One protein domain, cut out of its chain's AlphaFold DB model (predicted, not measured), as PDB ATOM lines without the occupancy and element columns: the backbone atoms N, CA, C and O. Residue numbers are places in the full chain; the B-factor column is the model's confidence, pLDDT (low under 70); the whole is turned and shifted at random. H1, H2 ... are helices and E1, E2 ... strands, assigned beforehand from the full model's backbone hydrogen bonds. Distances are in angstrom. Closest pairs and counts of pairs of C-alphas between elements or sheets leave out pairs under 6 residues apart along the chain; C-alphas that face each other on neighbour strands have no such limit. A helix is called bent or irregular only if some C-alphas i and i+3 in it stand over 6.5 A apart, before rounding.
ATOM      1  N   ASP A   8     221.885 340.552 160.010       89.19
ATOM      2  CA  ASP A   8     221.614 339.295 160.712       89.19
ATOM      3  C   ASP A   8     222.629 338.207 160.335       89.19
ATOM      4  O   ASP A   8     223.231 337.599 161.215       89.19
ATOM      5  N   ALA A   9     222.897 338.036 159.037       88.75
ATOM      6  CA  ALA A   9     223.865 337.063 158.546       88.75
ATOM      7  C   ALA A   9     225.288 337.388 159.004       88.75
ATOM      8  O   ALA A   9     226.032 336.494 159.393       88.75
ATOM      9  N   HIS A  10     225.661 338.667 158.990       89.94
ATOM     10  CA  HIS A  10     226.950 339.104 159.508       89.94
ATOM     11  C   HIS A  10     227.102 338.773 161.000       89.94
ATOM     12  O   HIS A  10     228.125 338.221 161.400       89.94
ATOM     13  N   ARG A  11     226.085 339.076 161.822       92.94
ATOM     14  CA  ARG A  11     226.098 338.758 163.261       92.94
ATOM     15  C   ARG A  11     226.224 337.258 163.518       92.94
ATOM     16  O   ARG A  11     227.071 336.859 164.312       92.94
ATOM     17  N   GLU A  12     225.432 336.450 162.820       92.06
ATOM     18  CA  GLU A  12     225.444 334.990 162.955       92.06
ATOM     19  C   GLU A  12     226.809 334.396 162.574       92.06
ATOM     20  O   GLU A  12     227.397 333.633 163.342       92.06
ATOM     21  N   ILE A  13     227.369 334.791 161.424       92.12
ATOM     22  CA  ILE A  13     228.691 334.322 160.977       92.12
ATOM     23  C   ILE A  13     229.776 334.744 161.970       92.12
ATOM     24  O   ILE A  13     230.652 333.943 162.295       92.12
ATOM     25  N   TRP A  14     229.711 335.971 162.492       93.62
ATOM     26  CA  TRP A  14     230.676 336.447 163.480       93.62
ATOM     27  C   TRP A  14     230.618 335.646 164.785       93.62
ATOM     28  O   TRP A  14     231.659 335.293 165.348       93.62
ATOM     29  N   GLN A  15     229.414 335.315 165.256       95.06
ATOM     30  CA  GLN A  15     229.228 334.477 166.437       95.06
ATOM     31  C   GLN A  15     229.794 333.072 166.210       95.06
ATOM     32  O   GLN A  15     230.588 332.599 167.024       95.06
ATOM     33  N   ARG A  16     229.470 332.440 165.076       93.94
ATOM     34  CA  ARG A  16     230.002 331.121 164.699       93.94
ATOM     35  C   ARG A  16     231.521 331.125 164.614       93.94
ATOM     36  O   ARG A  16     232.164 330.248 165.188       93.94
ATOM     37  N   PHE A  17     232.097 332.127 163.953       94.50
ATOM     38  CA  PHE A  17     233.543 332.304 163.866       94.50
ATOM     39  C   PHE A  17     234.170 332.429 165.256       94.50
ATOM     40  O   PHE A  17     235.086 331.678 165.577       94.50
ATOM     41  N   SER A  18     233.628 333.291 166.118       95.44
ATOM     42  CA  SER A  18     234.121 333.473 167.490       95.44
ATOM     43  C   SER A  18     234.108 332.158 168.277       95.44
ATOM     44  O   SER A  18     235.115 331.791 168.883       95.44
ATOM     45  N   THR A  19     233.011 331.400 168.205       94.81
ATOM     46  CA  THR A  19     232.902 330.075 168.830       94.81
ATOM     47  C   THR A  19     233.925 329.088 168.266       94.81
ATOM     48  O   THR A  19     234.557 328.366 169.035       94.81
ATOM     49  N   ALA A  20     234.134 329.071 166.948       93.25
ATOM     50  CA  ALA A  20     235.128 328.212 166.311       93.25
ATOM     51  C   ALA A  20     236.553 328.533 166.791       93.25
ATOM     52  O   ALA A  20     237.306 327.610 167.104       93.25
ATOM     53  N   VAL A  21     236.898 329.817 166.933       93.31
ATOM     54  CA  VAL A  21     238.187 330.240 167.500       93.31
ATOM     55  C   VAL A  21     238.326 329.788 168.954       93.31
ATOM     56  O   VAL A  21     239.339 329.183 169.309       93.31
ATOM     57  N   THR A  22     237.312 330.015 169.797       95.00
ATOM     58  CA  THR A  22     237.326 329.590 171.209       95.00
ATOM     59  C   THR A  22     237.499 328.079 171.354       95.00
ATOM     60  O   THR A  22     238.296 327.626 172.176       95.00
ATOM     61  N   ASN A  23     236.816 327.300 170.514       92.75
ATOM     62  CA  ASN A  23     236.889 325.839 170.516       92.75
ATOM     63  C   ASN A  23     238.153 325.290 169.836       92.75
ATOM     64  O   ASN A  23     238.357 324.078 169.822       92.75
ATOM     65  N   ARG A  24     239.023 326.165 169.307       91.25
ATOM     66  CA  ARG A  24     240.230 325.803 168.547       91.25
ATOM     67  C   ARG A  24     239.918 324.901 167.350       91.25
ATOM     68  O   ARG A  24     240.685 323.991 167.027       91.25
ATOM     69  N   ASN A  25     238.790 325.165 166.694       91.81
ATOM     70  CA  ASN A  25     238.450 324.527 165.432       91.81
ATOM     71  C   ASN A  25     239.484 324.916 164.372       91.81
ATOM     72  O   ASN A  25     240.061 326.003 164.402       91.81
ATOM     73  N   ARG A  26     239.697 324.024 163.407       91.25
ATOM     74  CA  ARG A  26     240.577 324.295 162.272       91.25
ATOM     75  C   ARG A  26     239.749 324.872 161.134       91.25
ATOM     76  O   ARG A  26     238.877 324.184 160.610       91.25
ATOM     77  N   LEU A  27     240.019 326.121 160.770       94.19
ATOM     78  CA  LEU A  27     239.378 326.780 159.636       94.19
ATOM     79  C   LEU A  27     240.330 326.740 158.441       94.19
ATOM     80  O   LEU A  27     241.454 327.231 158.518       94.19
ATOM     81  N   TYR A  28     239.877 326.143 157.344       94.12
ATOM     82  CA  TYR A  28     240.661 325.977 156.126       94.12
ATOM     83  C   TYR A  28     240.098 326.872 155.027       94.12
ATOM     84  O   TYR A  28     238.897 326.845 154.768       94.12
ATOM     85  N   ILE A  29     240.963 327.651 154.378       94.75
ATOM     86  CA  ILE A  29     240.586 328.543 153.277       94.75
ATOM     87  C   ILE A  29     241.368 328.134 152.023       94.75
ATOM     88  O   ILE A  29     242.569 328.404 151.946       94.75
ATOM     89  N   PRO A  30     240.731 327.478 151.039       93.81
ATOM     90  CA  PRO A  30     241.373 327.178 149.765       93.81
ATOM     91  C   PRO A  30     241.814 328.450 149.035       93.81
ATOM     92  O   PRO A  30     241.092 329.446 149.013       93.81
ATOM     93  N   VAL A  31     242.972 328.405 148.374       92.94
ATOM     94  CA  VAL A  31     243.505 329.529 147.579       92.94
ATOM     95  C   VAL A  31     242.498 330.128 146.570       92.94
ATOM     96  O   VAL A  31     242.461 331.351 146.462       92.94
ATOM     97  N   PRO A  32     241.632 329.371 145.865       92.50
ATOM     98  CA  PRO A  32     240.613 329.975 144.995       92.50
ATOM     99  C   PRO A  32     239.673 330.974 145.697       92.50
ATOM    100  O   PRO A  32     239.312 331.985 145.100       92.50
ATOM    101  N   VAL A  33     239.375 330.778 146.988       94.75
ATOM    102  CA  VAL A  33     238.582 331.726 147.796       94.75
ATOM    103  C   VAL A  33     239.325 333.056 147.989       94.75
ATOM    104  O   VAL A  33     238.710 334.122 147.996       94.75
ATOM    105  N   ILE A  34     240.660 333.016 148.087       95.19
ATOM    106  CA  ILE A  34     241.518 334.211 148.164       95.19
ATOM    107  C   ILE A  34     241.406 335.024 146.868       95.19
ATOM    108  O   ILE A  34     241.257 336.245 146.920       95.19
ATOM    109  N   PHE A  35     241.419 334.362 145.706       93.62
ATOM    110  CA  PHE A  35     241.250 335.036 144.416       93.62
ATOM    111  C   PHE A  35     239.862 335.669 144.264       93.62
ATOM    112  O   PHE A  35     239.752 336.809 143.812       93.62
ATOM    113  N   GLU A  36     238.804 334.969 144.670       94.88
ATOM    114  CA  GLU A  36     237.442 335.499 144.600       94.88
ATOM    115  C   GLU A  36     237.243 336.716 145.512       94.88
ATOM    116  O   GLU A  36     236.713 337.742 145.073       94.88
ATOM    117  N   LEU A  37     237.756 336.669 146.745       95.62
ATOM    118  CA  LEU A  37     237.706 337.816 147.650       95.62
ATOM    119  C   LEU A  37     238.511 339.008 147.108       95.62
ATOM    120  O   LEU A  37     238.028 340.142 147.152       95.62
ATOM    121  N   ALA A  38     239.695 338.771 146.536       96.50
ATOM    122  CA  ALA A  38     240.481 339.820 145.885       96.50
ATOM    123  C   ALA A  38     239.707 340.486 144.732       96.50
ATOM    124  O   ALA A  38     239.687 341.715 144.623       96.50
ATOM    125  N   ASN A  39     239.009 339.689 143.916       96.31
ATOM    126  CA  ASN A  39     238.151 340.193 142.844       96.31
ATOM    127  C   ASN A  39     236.974 341.012 143.389       96.31
ATOM    128  O   ASN A  39     236.646 342.062 142.837       96.31
ATOM    129  N   HIS A  40     236.348 340.592 144.492       95.19
ATOM    130  CA  HIS A  40     235.309 341.393 145.143       95.19
ATOM    131  C   HIS A  40     235.839 342.736 145.651       95.19
ATOM    132  O   HIS A  40     235.185 343.759 145.441       95.19
ATOM    133  N   ILE A  41     237.033 342.762 146.252       96.62
ATOM    134  CA  ILE A  41     237.693 344.004 146.677       96.62
ATOM    135  C   ILE A  41     237.944 344.917 145.468       96.62
ATOM    136  O   ILE A  41     237.663 346.113 145.538       96.62
ATOM    137  N   ALA A  42     238.420 344.375 144.342       96.25
ATOM    138  CA  ALA A  42     238.691 345.150 143.128       96.25
ATOM    139  C   ALA A  42     237.442 345.856 142.568       96.25
ATOM    140  O   ALA A  42     237.546 346.968 142.045       96.25
ATOM    141  N   HIS A  43     236.264 345.251 142.738       96.25
ATOM    142  CA  HIS A  43     234.976 345.807 142.316       96.25
ATOM    143  C   HIS A  43     234.360 346.818 143.302       96.25
ATOM    144  O   HIS A  43     233.278 347.343 143.041       96.25
ATOM    145  N   VAL A  44     235.018 347.131 144.424       95.81
ATOM    146  CA  VAL A  44     234.576 348.211 145.319       95.81
ATOM    147  C   VAL A  44     234.703 349.556 144.598       95.81
ATOM    148  O   VAL A  44     235.780 349.908 144.112       95.81
ATOM    149  N   ASN A  45     233.601 350.312 144.544       95.44
ATOM    150  CA  ASN A  45     233.509 351.566 143.786       95.44
ATOM    151  C   ASN A  45     234.468 352.652 144.303       95.44
ATOM    152  O   ASN A  45     235.104 353.342 143.508       95.44
ATOM    153  N   ASP A  46     234.582 352.804 145.627       97.50
ATOM    154  CA  ASP A  46     235.444 353.815 146.239       97.50
ATOM    155  C   ASP A  46     236.914 353.369 146.246       97.50
ATOM    156  O   ASP A  46     237.274 352.334 146.815       97.50
ATOM    157  N   GLY A  47     237.778 354.166 145.614       96.31
ATOM    158  CA  GLY A  47     239.194 353.829 145.458       96.31
ATOM    159  C   GLY A  47     239.968 353.777 146.778       96.31
ATOM    160  O   GLY A  47     240.839 352.921 146.931       96.31
ATOM    161  N   GLY A  48     239.629 354.641 147.740       97.69
ATOM    162  CA  GLY A  48     240.268 354.660 149.057       97.69
ATOM    163  C   GLY A  48     239.891 353.438 149.896       97.69
ATOM    164  O   GLY A  48     240.757 352.782 150.476       97.69
ATOM    165  N   GLN A  49     238.608 353.070 149.909       97.44
ATOM    166  CA  GLN A  49     238.112 351.852 150.548       97.44
ATOM    167  C   GLN A  49     238.718 350.607 149.913       97.44
ATOM    168  O   GLN A  49     239.165 349.723 150.640       97.44
ATOM    169  N   ARG A  50     238.798 350.552 148.580       97.81
ATOM    170  CA  ARG A  50     239.443 349.448 147.862       97.81
ATOM    171  C   ARG A  50     240.896 349.261 148.297       97.81
ATOM    172  O   ARG A  50     241.290 348.143 148.619       97.81
ATOM    173  N   GLN A  51     241.679 350.339 148.376       97.94
ATOM    174  CA  GLN A  51     243.064 350.268 148.853       97.94
ATOM    175  C   GLN A  51     243.143 349.808 150.315       97.94
ATOM    176  O   GLN A  51     243.950 348.937 150.642       97.94
ATOM    177  N   LYS A  52     242.289 350.349 151.190       98.31
ATOM    178  CA  LYS A  52     242.235 349.958 152.605       98.31
ATOM    179  C   LYS A  52     241.927 348.468 152.775       98.31
ATOM    180  O   LYS A  52     242.622 347.793 153.528       98.31
ATOM    181  N   LEU A  53     240.917 347.964 152.065       98.25
ATOM    182  CA  LEU A  53     240.524 346.555 152.094       98.25
ATOM    183  C   LEU A  53     241.636 345.651 151.557       98.25
ATOM    184  O   LEU A  53     241.915 344.626 152.163       98.25
ATOM    185  N   ALA A  54     242.318 346.046 150.478       98.00
ATOM    186  CA  ALA A  54     243.442 345.284 149.939       98.00
ATOM    187  C   ALA A  54     244.600 345.158 150.947       98.00
ATOM    188  O   ALA A  54     245.152 344.074 151.114       98.00
ATOM    189  N   VAL A  55     244.940 346.238 151.663       98.19
ATOM    190  CA  VAL A  55     245.974 346.202 152.715       98.19
ATOM    191  C   VAL A  55     245.555 345.302 153.880       98.19
ATOM    192  O   VAL A  55     246.356 344.496 154.345       98.19
ATOM    193  N   GLN A  56     244.302 345.408 154.339       97.00
ATOM    194  CA  GLN A  56     243.770 344.532 155.390       97.00
ATOM    195  C   GLN A  56     243.820 343.063 154.967       97.00
ATOM    196  O   GLN A  56     244.331 342.230 155.706       97.00
ATOM    197  N   PHE A  57     243.390 342.774 153.742       96.31
ATOM    198  CA  PHE A  57     243.392 341.433 153.185       96.31
ATOM    199  C   PHE A  57     244.797 340.817 153.121       96.31
ATOM    200  O   PHE A  57     244.978 339.666 153.513       96.31
ATOM    201  N   VAL A  58     245.815 341.582 152.706       95.62
ATOM    202  CA  VAL A  58     247.215 341.118 152.729       95.62
ATOM    203  C   VAL A  58     247.659 340.773 154.149       95.62
ATOM    204  O   VAL A  58     248.247 339.712 154.354       95.62
ATOM    205  N   ASN A  59     247.352 341.627 155.128       94.06
ATOM    206  CA  ASN A  59     247.708 341.372 156.523       94.06
ATOM    207  C   ASN A  59     247.023 340.104 157.056       94.06
ATOM    208  O   ASN A  59     247.673 339.294 157.712       94.06
ATOM    209  N   ASP A  60     245.744 339.890 156.743       92.81
ATOM    210  CA  ASP A  60     245.002 338.693 157.159       92.81
ATOM    211  C   ASP A  60     245.612 337.415 156.559       92.81
ATOM    212  O   ASP A  60     245.827 336.429 157.269       92.81
ATOM    213  N   VAL A  61     245.973 337.441 155.272       93.25
ATOM    214  CA  VAL A  61     246.644 336.316 154.600       93.25
ATOM    215  C   VAL A  61     248.033 336.068 155.190       93.25
ATOM    216  O   VAL A  61     248.384 334.918 155.448       93.25
ATOM    217  N   GLN A  62     248.820 337.109 155.464       92.38
ATOM    218  CA  GLN A  62     250.129 336.966 156.114       92.38
ATOM    219  C   GLN A  62     250.004 336.376 157.521       92.38
ATOM    220  O   GLN A  62     250.748 335.463 157.880       92.38
ATOM    221  N   ASN A  63     249.029 336.847 158.300       89.56
ATOM    222  CA  ASN A  63     248.760 336.331 159.637       89.56
ATOM    223  C   ASN A  63     248.390 334.846 159.597       89.56
ATOM    224  O   ASN A  63     248.818 334.105 160.479       89.56
ATOM    225  N   SER A  64     247.695 334.391 158.547       90.38
ATOM    226  CA  SER A  64     247.346 332.976 158.350       90.38
ATOM    227  C   SER A  64     248.543 332.022 158.267       90.38
ATOM    228  O   SER A  64     248.393 330.831 158.526       90.38
ATOM    229  N   LEU A  65     249.736 332.541 157.955       86.62
ATOM    230  CA  LEU A  65     250.983 331.772 157.906       86.62
ATOM    231  C   LEU A  65     251.645 331.617 159.284       86.62
ATOM    232  O   LEU A  65     252.588 330.840 159.431       86.62
ATOM    233  N   SER A  66     251.188 332.362 160.293       83.25
ATOM    234  CA  SER A  66     251.765 332.354 161.639       83.25
ATOM    235  C   SER A  66     251.078 331.335 162.553       83.25
ATOM    236  O   SER A  66     249.859 331.151 162.511       83.25
ATOM    237  N   ASN A  67     251.853 330.726 163.456       67.19
ATOM    238  CA  ASN A  67     251.336 329.845 164.506       67.19
ATOM    239  C   ASN A  67     250.442 330.648 165.468       67.19
ATOM    240  O   ASN A  67     250.942 331.318 166.368       67.19
ATOM    241  N   GLY A  68     249.124 330.610 165.269       75.38
ATOM    242  CA  GLY A  68     248.157 331.357 166.082       75.38
ATOM    243  C   GLY A  68     246.996 331.963 165.296       75.38
ATOM    244  O   GLY A  68     246.043 332.436 165.912       75.38
ATOM    245  N   SER A  69     247.040 331.927 163.962       87.12
ATOM    246  CA  SER A  69     245.888 332.322 163.157       87.12
ATOM    247  C   SER A  69     244.685 331.406 163.406       87.12
ATOM    248  O   SER A  69     244.853 330.184 163.489       87.12
ATOM    249  N   PRO A  70     243.461 331.961 163.477       86.81
ATOM    250  CA  PRO A  70     242.244 331.164 163.576       86.81
ATOM    251  C   PRO A  70     241.938 330.369 162.298       86.81
ATOM    252  O   PRO A  70     241.136 329.440 162.342       86.81
ATOM    253  N   PHE A  71     242.566 330.716 161.172       92.19
ATOM    254  CA  PHE A  71     242.421 330.014 159.900       92.19
ATOM    255  C   PHE A  71     243.760 329.804 159.195       92.19
ATOM    256  O   PHE A  71     244.712 330.561 159.385       92.19
ATOM    257  N   GLN A  72     243.801 328.800 158.328       91.69
ATOM    258  CA  GLN A  72     244.943 328.485 157.487       91.69
ATOM    259  C   GLN A  72     244.533 328.556 156.018       91.69
ATOM    260  O   GLN A  72     243.585 327.889 155.593       91.69
ATOM    261  N   VAL A  73     245.279 329.333 155.233       93.06
ATOM    262  CA  VAL A  73     245.175 329.272 153.774       93.06
ATOM    263  C   VAL A  73     245.859 327.997 153.295       93.06
ATOM    264  O   VAL A  73     247.008 327.730 153.652       93.06
ATOM    265  N   VAL A  74     245.147 327.197 152.506       91.25
ATOM    266  CA  VAL A  74     245.644 325.916 151.994       91.25
ATOM    267  C   VAL A  74     245.724 325.919 150.473       91.25
ATOM    268  O   VAL A  74     244.831 326.457 149.809       91.25
ATOM    269  N   PRO A  75     246.786 325.324 149.898       86.50
ATOM    270  CA  PRO A  75     246.860 325.145 148.460       86.50
ATOM    271  C   PRO A  75     245.706 324.250 148.016       86.50
ATOM    272  O   PRO A  75     245.405 323.249 148.663       86.50
ATOM    273  N   CYS A  76     245.082 324.590 146.894       79.06
ATOM    274  CA  CYS A  76     244.154 323.668 146.264       79.06
ATOM    275  C   CYS A  76     244.980 322.602 145.540       79.06
ATOM    276  O   CYS A  76     245.644 322.903 144.547       79.06
ATOM    277  N   GLN A  77     245.003 321.386 146.094       69.75
ATOM    278  CA  GLN A  77     245.806 320.286 145.548       69.75
ATOM    279  C   GLN A  77     245.350 319.899 144.137       69.75
ATOM    280  O   GLN A  77     246.164 319.536 143.298       69.75
ATOM    281  N   ASP A  78     244.071 320.113 143.849       68.75
ATOM    282  CA  ASP A  78     243.424 319.798 142.579       68.75
ATOM    283  C   ASP A  78     243.837 320.747 141.425       68.75
ATOM    284  O   ASP A  78     243.506 320.521 140.265       68.75
ATOM    285  N   PHE A  79     244.609 321.804 141.704       73.06
ATOM    286  CA  PHE A  79     245.124 322.733 140.687       73.06
ATOM    287  C   PHE A  79     246.656 322.868 140.726       73.06
ATOM    288  O   PHE A  79     247.195 323.924 140.394       73.06
ATOM    289  N   GLN A  80     247.368 321.831 141.181       79.00
ATOM    290  CA  GLN A  80     248.830 321.873 141.330       79.00
ATOM    291  C   GLN A  80     249.595 321.755 140.009       79.00
ATOM    292  O   GLN A  80     250.695 322.300 139.901       79.00
ATOM    293  N   SER A  81     249.018 321.094 139.005       85.50
ATOM    294  CA  SER A  81     249.563 320.999 137.649       85.50
ATOM    295  C   SER A  81     248.530 321.399 136.590       85.50
ATOM    296  O   SER A  81     247.337 321.534 136.876       85.50
ATOM    297  N   ILE A  82     248.987 321.610 135.351       86.75
ATOM    298  CA  ILE A  82     248.090 321.890 134.218       86.75
ATOM    299  C   ILE A  82     247.225 320.660 133.920       86.75
ATOM    300  O   ILE A  82     246.061 320.798 133.553       86.75
ATOM    301  N   GLU A  83     247.778 319.467 134.105       89.00
ATOM    302  CA  GLU A  83     247.098 318.190 133.940       89.00
ATOM    303  C   GLU A  83     245.990 318.013 134.984       89.00
ATOM    304  O   GLU A  83     244.858 317.698 134.613       89.00
ATOM    305  N   ASP A  84     246.280 318.298 136.260       83.38
ATOM    306  CA  ASP A  84     245.277 318.272 137.334       83.38
ATOM    307  C   ASP A  84     244.184 319.307 137.069       83.38
ATOM    308  O   ASP A  84     242.994 319.000 137.153       83.38
ATOM    309  N   LEU A  85     244.568 320.522 136.662       84.25
ATOM    310  CA  LEU A  85     243.616 321.560 136.283       84.25
ATOM    311  C   LEU A  85     242.714 321.094 135.135       84.25
ATOM    312  O   LEU A  85     241.500 321.267 135.213       84.25
ATOM    313  N   LEU A  86     243.272 320.494 134.083       88.31
ATOM    314  CA  LEU A  86     242.489 320.007 132.950       88.31
ATOM    315  C   LEU A  86     241.517 318.900 133.371       88.31
ATOM    316  O   LEU A  86     240.347 318.955 132.992       88.31
ATOM    317  N   GLY A  87     241.970 317.933 134.171       86.12
ATOM    318  CA  GLY A  87     241.111 316.874 134.706       86.12
ATOM    319  C   GLY A  87     239.960 317.435 135.544       86.12
ATOM    320  O   GLY A  87     238.799 317.072 135.346       86.12
ATOM    321  N   ASN A  88     240.251 318.409 136.407       82.06
ATOM    322  CA  ASN A  88     239.234 319.067 137.222       82.06
ATOM    323  C   ASN A  88     238.280 319.943 136.404       82.06
ATOM    324  O   ASN A  88     237.088 319.981 136.701       82.06
ATOM    325  N   LEU A  89     238.749 320.596 135.338       87.25
ATOM    326  CA  LEU A  89     237.887 321.336 134.412       87.25
ATOM    327  C   LEU A  89     236.955 320.409 133.623       87.25
ATOM    328  O   LEU A  89     235.802 320.766 133.377       87.25
ATOM    329  N   GLN A  90     237.420 319.215 133.254       90.94
ATOM    330  CA  GLN A  90     236.574 318.199 132.628       90.94
ATOM    331  C   GLN A  90     235.476 317.731 133.587       90.94
ATOM    332  O   GLN A  90     234.310 317.688 133.192       90.94
ATOM    333  N   GLN A  91     235.814 317.452 134.850       85.88
ATOM    334  CA  GLN A  91     234.813 317.088 135.855       85.88
ATOM    335  C   GLN A  91     233.852 318.246 136.148       85.88
ATOM    336  O   GLN A  91     232.641 318.045 136.217       85.88
ATOM    337  N   PHE A  92     234.364 319.472 136.241       86.31
ATOM    338  CA  PHE A  92     233.549 320.671 136.385       86.31
ATOM    339  C   PHE A  92     232.513 320.796 135.268       86.31
ATOM    340  O   PHE A  92     231.332 320.993 135.551       86.31
ATOM    341  N   ALA A  93     232.929 320.637 134.010       90.19
ATOM    342  CA  ALA A  93     232.026 320.714 132.868       90.19
ATOM    343  C   ALA A  93     230.988 319.578 132.864       90.19
ATOM    344  O   ALA A  93     229.833 319.808 132.510       90.19
ATOM    345  N   ALA A  94     231.393 318.368 133.255       90.81
ATOM    346  CA  ALA A  94     230.527 317.192 133.253       90.81
ATOM    347  C   ALA A  94     229.512 317.174 134.408       90.81
ATOM    348  O   ALA A  94     228.412 316.648 134.245       90.81
ATOM    349  N   GLU A  95     229.873 317.723 135.570       87.69
ATOM    350  CA  GLU A  95     229.128 317.526 136.813       87.69
ATOM    351  C   GLU A  95     228.760 318.846 137.500       87.69
ATOM    352  O   GLU A  95     227.581 319.122 137.723       87.69
ATOM    353  N   TYR A  96     229.747 319.678 137.830       87.25
ATOM    354  CA  TYR A  96     229.560 320.789 138.770       87.25
ATOM    355  C   TYR A  96     228.876 322.013 138.152       87.25
ATOM    356  O   TYR A  96     228.006 322.617 138.783       87.25
ATOM    357  N   ALA A  97     229.192 322.342 136.898       87.88
ATOM    358  CA  ALA A  97     228.629 323.499 136.206       87.88
ATOM    359  C   ALA A  97     227.105 323.388 136.044       87.88
ATOM    360  O   ALA A  97     226.372 324.337 136.319       87.88
ATOM    361  N   GLY A  98     226.608 322.203 135.665       87.19
ATOM    362  CA  GLY A  98     225.168 321.937 135.552       87.19
ATOM    363  C   GLY A  98     224.426 321.999 136.892       87.19
ATOM    364  O   GLY A  98     223.206 322.138 136.919       87.19
ATOM    365  N   GLN A  99     225.162 321.926 138.002       84.31
ATOM    366  CA  GLN A  99     224.645 322.008 139.367       84.31
ATOM    367  C   GLN A  99     224.763 323.424 139.956       84.31
ATOM    368  O   GLN A  99     224.385 323.630 141.108       84.31
ATOM    369  N   GLY A 100     225.260 324.391 139.177       85.56
ATOM    370  CA  GLY A 100     225.387 325.791 139.578       85.56
ATOM    371  C   GLY A 100     226.614 326.109 140.431       85.56
ATOM    372  O   GLY A 100     226.693 327.219 140.943       85.56
ATOM    373  N   LEU A 101     227.562 325.181 140.584       88.81
ATOM    374  CA  LEU A 101     228.802 325.441 141.317       88.81
ATOM    375  C   LEU A 101     229.818 326.138 140.413       88.81
ATOM    376  O   LEU A 101     230.000 325.736 139.263       88.81
ATOM    377  N   GLY A 102     230.514 327.143 140.941       90.12
ATOM    378  CA  GLY A 102     231.691 327.735 140.312       90.12
ATOM    379  C   GLY A 102     232.973 326.937 140.574       90.12
ATOM    380  O   GLY A 102     232.997 325.953 141.319       90.12
ATOM    381  N   LEU A 103     234.088 327.386 139.986       87.75
ATOM    382  CA  LEU A 103     235.404 326.790 140.257       87.75
ATOM    383  C   LEU A 103     235.847 326.999 141.711       87.75
ATOM    384  O   LEU A 103     236.439 326.095 142.300       87.75
ATOM    385  N   THR A 104     235.519 328.147 142.317       91.56
ATOM    386  CA  THR A 104     235.787 328.365 143.743       91.56
ATOM    387  C   THR A 104     234.993 327.391 144.607       91.56
ATOM    388  O   THR A 104     235.588 326.714 145.444       91.56
ATOM    389  N   ASP A 105     233.686 327.243 144.368       92.56
ATOM    390  CA  ASP A 105     232.836 326.300 145.111       92.56
ATOM    391  C   ASP A 105     233.341 324.865 144.977       92.56
ATOM    392  O   ASP A 105     233.435 324.132 145.961       92.56
ATOM    393  N   THR A 106     233.745 324.489 143.761       89.56
ATOM    394  CA  THR A 106     234.357 323.187 143.478       89.56
ATOM    395  C   THR A 106     235.607 322.981 144.334       89.56
ATOM    396  O   THR A 106     235.750 321.939 144.966       89.56
ATOM    397  N   SER A 107     236.481 323.987 144.438       90.81
ATOM    398  CA  SER A 107     237.688 323.896 145.271       90.81
ATOM    399  C   SER A 107     237.379 323.713 146.761       90.81
ATOM    400  O   SER A 107     238.073 322.967 147.451       90.81
ATOM    401  N   VAL A 108     236.318 324.356 147.262       94.06
ATOM    402  CA  VAL A 108     235.866 324.221 148.654       94.06
ATOM    403  C   VAL A 108     235.307 322.824 148.895       94.06
ATOM    404  O   VAL A 108     235.655 322.186 149.889       94.06
ATOM    405  N   TYR A 109     234.484 322.329 147.972       92.00
ATOM    406  CA  TYR A 109     233.941 320.979 148.023       92.00
ATOM    407  C   TYR A 109     235.050 319.919 148.033       92.00
ATOM    408  O   TYR A 109     235.086 319.084 148.937       92.00
ATOM    409  N   LEU A 110     235.992 319.978 147.088       89.25
ATOM    410  CA  LEU A 110     237.092 319.014 146.999       89.25
ATOM    411  C   LEU A 110     237.990 319.059 148.241       89.25
ATOM    412  O   LEU A 110     238.323 318.010 148.800       89.25
ATOM    413  N   GLN A 111     238.290 320.255 148.760       93.00
ATOM    414  CA  GLN A 111     239.040 320.392 150.009       93.00
ATOM    415  C   GLN A 111     238.295 319.768 151.200       93.00
ATOM    416  O   GLN A 111     238.926 319.105 152.029       93.00
ATOM    417  N   ALA A 112     236.975 319.944 151.296       94.44
ATOM    418  CA  ALA A 112     236.162 319.327 152.343       94.44
ATOM    419  C   ALA A 112     236.151 317.794 152.222       94.44
ATOM    420  O   ALA A 112     236.331 317.103 153.224       94.44
ATOM    421  N   GLN A 113     236.026 317.257 151.005       92.06
ATOM    422  CA  GLN A 113     236.119 315.816 150.750       92.06
ATOM    423  C   GLN A 113     237.491 315.260 151.148       92.06
ATOM    424  O   GLN A 113     237.572 314.214 151.793       92.06
ATOM    425  N   GLN A 114     238.574 315.970 150.826       91.44
ATOM    426  CA  GLN A 114     239.920 315.573 151.230       91.44
ATOM    427  C   GLN A 114     240.061 315.525 152.757       91.44
ATOM    428  O   GLN A 114     240.475 314.501 153.299       91.44
ATOM    429  N   LEU A 115     239.642 316.584 153.460       93.25
ATOM    430  CA  LEU A 115     239.668 316.628 154.926       93.25
ATOM    431  C   LEU A 115     238.830 315.497 155.531       93.25
ATOM    432  O   LEU A 115     239.280 314.828 156.460       93.25
ATOM    433  N   TYR A 116     237.636 315.246 154.996       94.00
ATOM    434  CA  TYR A 116     236.783 314.162 155.468       94.00
ATOM    435  C   TYR A 116     237.482 312.806 155.320       94.00
ATOM    436  O   TYR A 116     237.568 312.050 156.285       94.00
ATOM    437  N   ARG A 117     238.089 312.521 154.159       92.62
ATOM    438  CA  ARG A 117     238.857 311.283 153.939       92.62
ATOM    439  C   ARG A 117     240.029 311.130 154.910       92.62
ATOM    440  O   ARG A 117     240.256 310.023 155.405       92.62
ATOM    441  N   ASP A 118     240.736 312.217 155.203       91.88
ATOM    442  CA  ASP A 118     241.907 312.214 156.086       91.88
ATOM    443  C   ASP A 118     241.534 312.023 157.562       91.88
ATOM    444  O   ASP A 118     242.250 311.340 158.310       91.88
ATOM    445  N   TYR A 119     240.403 312.599 157.982       90.31
ATOM    446  CA  TYR A 119     240.000 312.661 159.385       90.31
ATOM    447  C   TYR A 119     238.877 311.696 159.786       90.31
ATOM    448  O   TYR A 119     238.752 311.440 160.981       90.31
ATOM    449  N   GLN A 120     238.144 311.068 158.857       86.62
ATOM    450  CA  GLN A 120     237.031 310.141 159.161       86.62
ATOM    451  C   GLN A 120     237.418 308.992 160.107       86.62
ATOM    452  O   GLN A 120     236.599 308.491 160.878       86.62
ATOM    453  N   LYS A 121     238.692 308.574 160.096       86.56
ATOM    454  CA  LYS A 121     239.219 307.545 161.010       86.56
ATOM    455  C   LYS A 121     239.202 307.984 162.479       86.56
ATOM    456  O   LYS A 121     239.215 307.145 163.380       86.56
ATOM    457  N   PHE A 122     239.155 309.286 162.737       85.38
ATOM    458  CA  PHE A 122     239.038 309.871 164.061       85.38
ATOM    459  C   PHE A 122     237.578 310.270 164.303       85.38
ATOM    460  O   PHE A 122     237.169 311.372 163.962       85.38
ATOM    461  N   LYS A 123     236.801 309.402 164.970       73.62
ATOM    462  CA  LYS A 123     235.347 309.558 165.230       73.62
ATOM    463  C   LYS A 123     234.882 310.878 165.884       73.62
ATOM    464  O   LYS A 123     233.692 311.050 166.111       73.62
ATOM    465  N   LYS A 124     235.799 311.766 166.267       83.31
ATOM    466  CA  LYS A 124     235.520 313.062 166.904       83.31
ATOM    467  C   LYS A 124     235.642 314.255 165.951       83.31
ATOM    468  O   LYS A 124     235.438 315.377 166.397       83.31
ATOM    469  N   PHE A 125     236.024 314.036 164.697       87.94
ATOM    470  CA  PHE A 125     236.201 315.101 163.718       87.94
ATOM    471  C   PHE A 125     235.052 315.072 162.721       87.94
ATOM    472  O   PHE A 125     234.814 314.044 162.096       87.94
ATOM    473  N   THR A 126     234.379 316.209 162.581       92.38
ATOM    474  CA  THR A 126     233.429 316.474 161.504       92.38
ATOM    475  C   THR A 126     233.978 317.576 160.610       92.38
ATOM    476  O   THR A 126     234.736 318.446 161.054       92.38
ATOM    477  N   VAL A 127     233.616 317.529 159.335       94.50
ATOM    478  CA  VAL A 127     234.015 318.497 158.321       94.50
ATOM    479  C   VAL A 127     232.765 319.171 157.770       94.50
ATOM    480  O   VAL A 127     231.907 318.532 157.167       94.50
ATOM    481  N   HIS A 128     232.684 320.486 157.950       95.19
ATOM    482  CA  HIS A 128     231.550 321.293 157.507       95.19
ATOM    483  C   HIS A 128     231.994 322.335 156.491       95.19
ATOM    484  O   HIS A 128     233.097 322.878 156.587       95.19
ATOM    485  N   ILE A 129     231.106 322.655 155.550       95.38
ATOM    486  CA  ILE A 129     231.313 323.762 154.615       95.38
ATOM    487  C   ILE A 129     230.553 324.983 155.138       95.38
ATOM    488  O   ILE A 129     229.345 324.930 155.383       95.38
ATOM    489  N   TRP A 130     231.266 326.094 155.331       94.19
ATOM    490  CA  TRP A 130     230.682 327.375 155.733       94.19
ATOM    491  C   TRP A 130     230.414 328.223 154.494       94.19
ATOM    492  O   TRP A 130     231.323 328.815 153.921       94.19
ATOM    493  N   THR A 131     229.155 328.262 154.074       92.75
ATOM    494  CA  THR A 131     228.701 329.014 152.905       92.75
ATOM    495  C   THR A 131     227.219 329.347 153.043       92.75
ATOM    496  O   THR A 131     226.491 328.641 153.737       92.75
ATOM    497  N   ARG A 132     226.772 330.406 152.365       90.38
ATOM    498  CA  ARG A 132     225.344 330.706 152.162       90.38
ATOM    499  C   ARG A 132     224.817 330.179 150.824       90.38
ATOM    500  O   ARG A 132     223.630 330.305 150.537       90.38
ATOM    501  N   ASP A 133     225.693 329.620 149.994       90.88
ATOM    502  CA  ASP A 133     225.295 328.940 148.769       90.88
ATOM    503  C   ASP A 133     224.675 327.577 149.114       90.88
ATOM    504  O   ASP A 133     225.329 326.687 149.662       90.88
ATOM    505  N   GLN A 134     223.390 327.418 148.803       90.81
ATOM    506  CA  GLN A 134     222.648 326.198 149.118       90.81
ATOM    507  C   GLN A 134     223.130 324.988 148.311       90.81
ATOM    508  O   GLN A 134     223.129 323.872 148.836       90.81
ATOM    509  N   ALA A 135     223.549 325.186 147.058       91.19
ATOM    510  CA  ALA A 135     224.036 324.106 146.212       91.19
ATOM    511  C   ALA A 135     225.361 323.564 146.759       91.19
ATOM    512  O   ALA A 135     225.521 322.346 146.882       91.19
ATOM    513  N   LEU A 136     226.278 324.439 147.170       93.44
ATOM    514  CA  LEU A 136     227.526 324.017 147.798       93.44
ATOM    515  C   LEU A 136     227.282 323.399 149.184       93.44
ATOM    516  O   LEU A 136     227.815 322.327 149.470       93.44
ATOM    517  N   LYS A 137     226.446 324.012 150.037       94.12
ATOM    518  CA  LYS A 137     226.164 323.483 151.385       94.12
ATOM    519  C   LYS A 137     225.566 322.078 151.345       94.12
ATOM    520  O   LYS A 137     225.945 321.243 152.157       94.12
ATOM    521  N   ALA A 138     224.693 321.782 150.380       91.81
ATOM    522  CA  ALA A 138     224.091 320.455 150.218       91.81
ATOM    523  C   ALA A 138     225.110 319.323 149.951       91.81
ATOM    524  O   ALA A 138     224.733 318.152 149.991       91.81
ATOM    525  N   ARG A 139     226.377 319.659 149.671       91.06
ATOM    526  CA  ARG A 139     227.480 318.727 149.379       91.06
ATOM    527  C   ARG A 139     228.488 318.594 150.515       91.06
ATOM    528  O   ARG A 139     229.524 317.953 150.330       91.06
TER     529      ARG A 139
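What this domain is: This is residues 8 to 139 of the 149 residues of an uncharacterized protein of Methylovulum psychrotolerans (UniProt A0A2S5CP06). A very small sheet of two parallel strands, E1 and E2, sits in the middle, with the helical hairpin H2 and H3 reaching away from it on one side and H5 packed on E1 on the other. H4 crosses near the beginning of H5, H1 touches no helix, and the long stretch of residues 120 to 133 leads back to the short H6 near H5. The printed part has 132 residues, with six named helices and two named strands in the order H1, E1, H2, H3, E2, H4, H5, H6; its class is mostly helix. It is compact, with a radius of gyration of the C-alphas of 16.2 A and spans of 42 by 36 by 31 A.

Where its parts are: H1, residues 8 to 22, begins with C-alpha 8 at (221.614, 339.295, 160.712) and measures 21.2 A. E1, residues 27 to 30, measures 10.1 A. H2, residues 31 to 42, follows at once and measures 16.9 A. H3, residues 47 to 63, is 24.5 A long and begins with C-alpha 47 at (239.194, 353.829, 145.458). E2 is residues 71 to 74. H4, residues 82 to 99, is 24.0 A long and irregular: C-alphas 94 and 97 are 7.2 A apart, and it has a kink of 52 degrees near residue 93. H5, residues 103 to 119, is 24.2 A long. H6, residues 134 to 137, ends with C-alpha 137 at (226.164, 323.483, 151.385).

How they stand to each other: E1 and E2 are parallel neighbours at 29 degrees, with N 72 and O 27 at 2.8 A and N 29 and O 72 at 2.9 A, within hydrogen-bond range. E1, H2, H3 and E2 form a strand-helix-strand unit, two parallel neighbour strands with helices between them, and its crossover is right-handed. H2 and H3 form a hairpin; they touch, the closest C-alphas being those of Ile 41 and Arg 50 at 5.8 A, and run opposite ways at a shallow tilt of 21 degrees. The closest C-alphas of E1 and H5 are those of Pro 30 and Val 108, 6.3 A apart. H2 with residues 32 to 36 touches H5, the closest C-alphas being those of Pro 32 and Thr 104 at 5.2 A; they run opposite ways at a shallow tilt of 33 degrees, only just short of steep. H4 and H5 only just touch, with 3 pairs of C-alphas within 8 A, the closest those of Tyr 96 and Thr 106 at 7.1 A, and are about perpendicular at 77 degrees. H6 is close to but not clearly touching H5, the closest C-alphas being those of Asp 105 and Leu 136 at 6.4 A. H1 is apart from H2, H3, H4, H5 and H6. Every O i to N i+4 pair is within hydrogen-bond range in H1, H2, H3 and H5, and 11 of 14 are in H4; H6 is too short for such a pair.

The domain as a whole: The two C-alphas farthest apart are those of Gly 47 and Lys 121, at 48.8 A. The printed part has no cut, and the link from H5 to H6, 14 residues, is long. The mean pLDDT of the printed part is 90.7; residues 67, 77 and 78 are under 70.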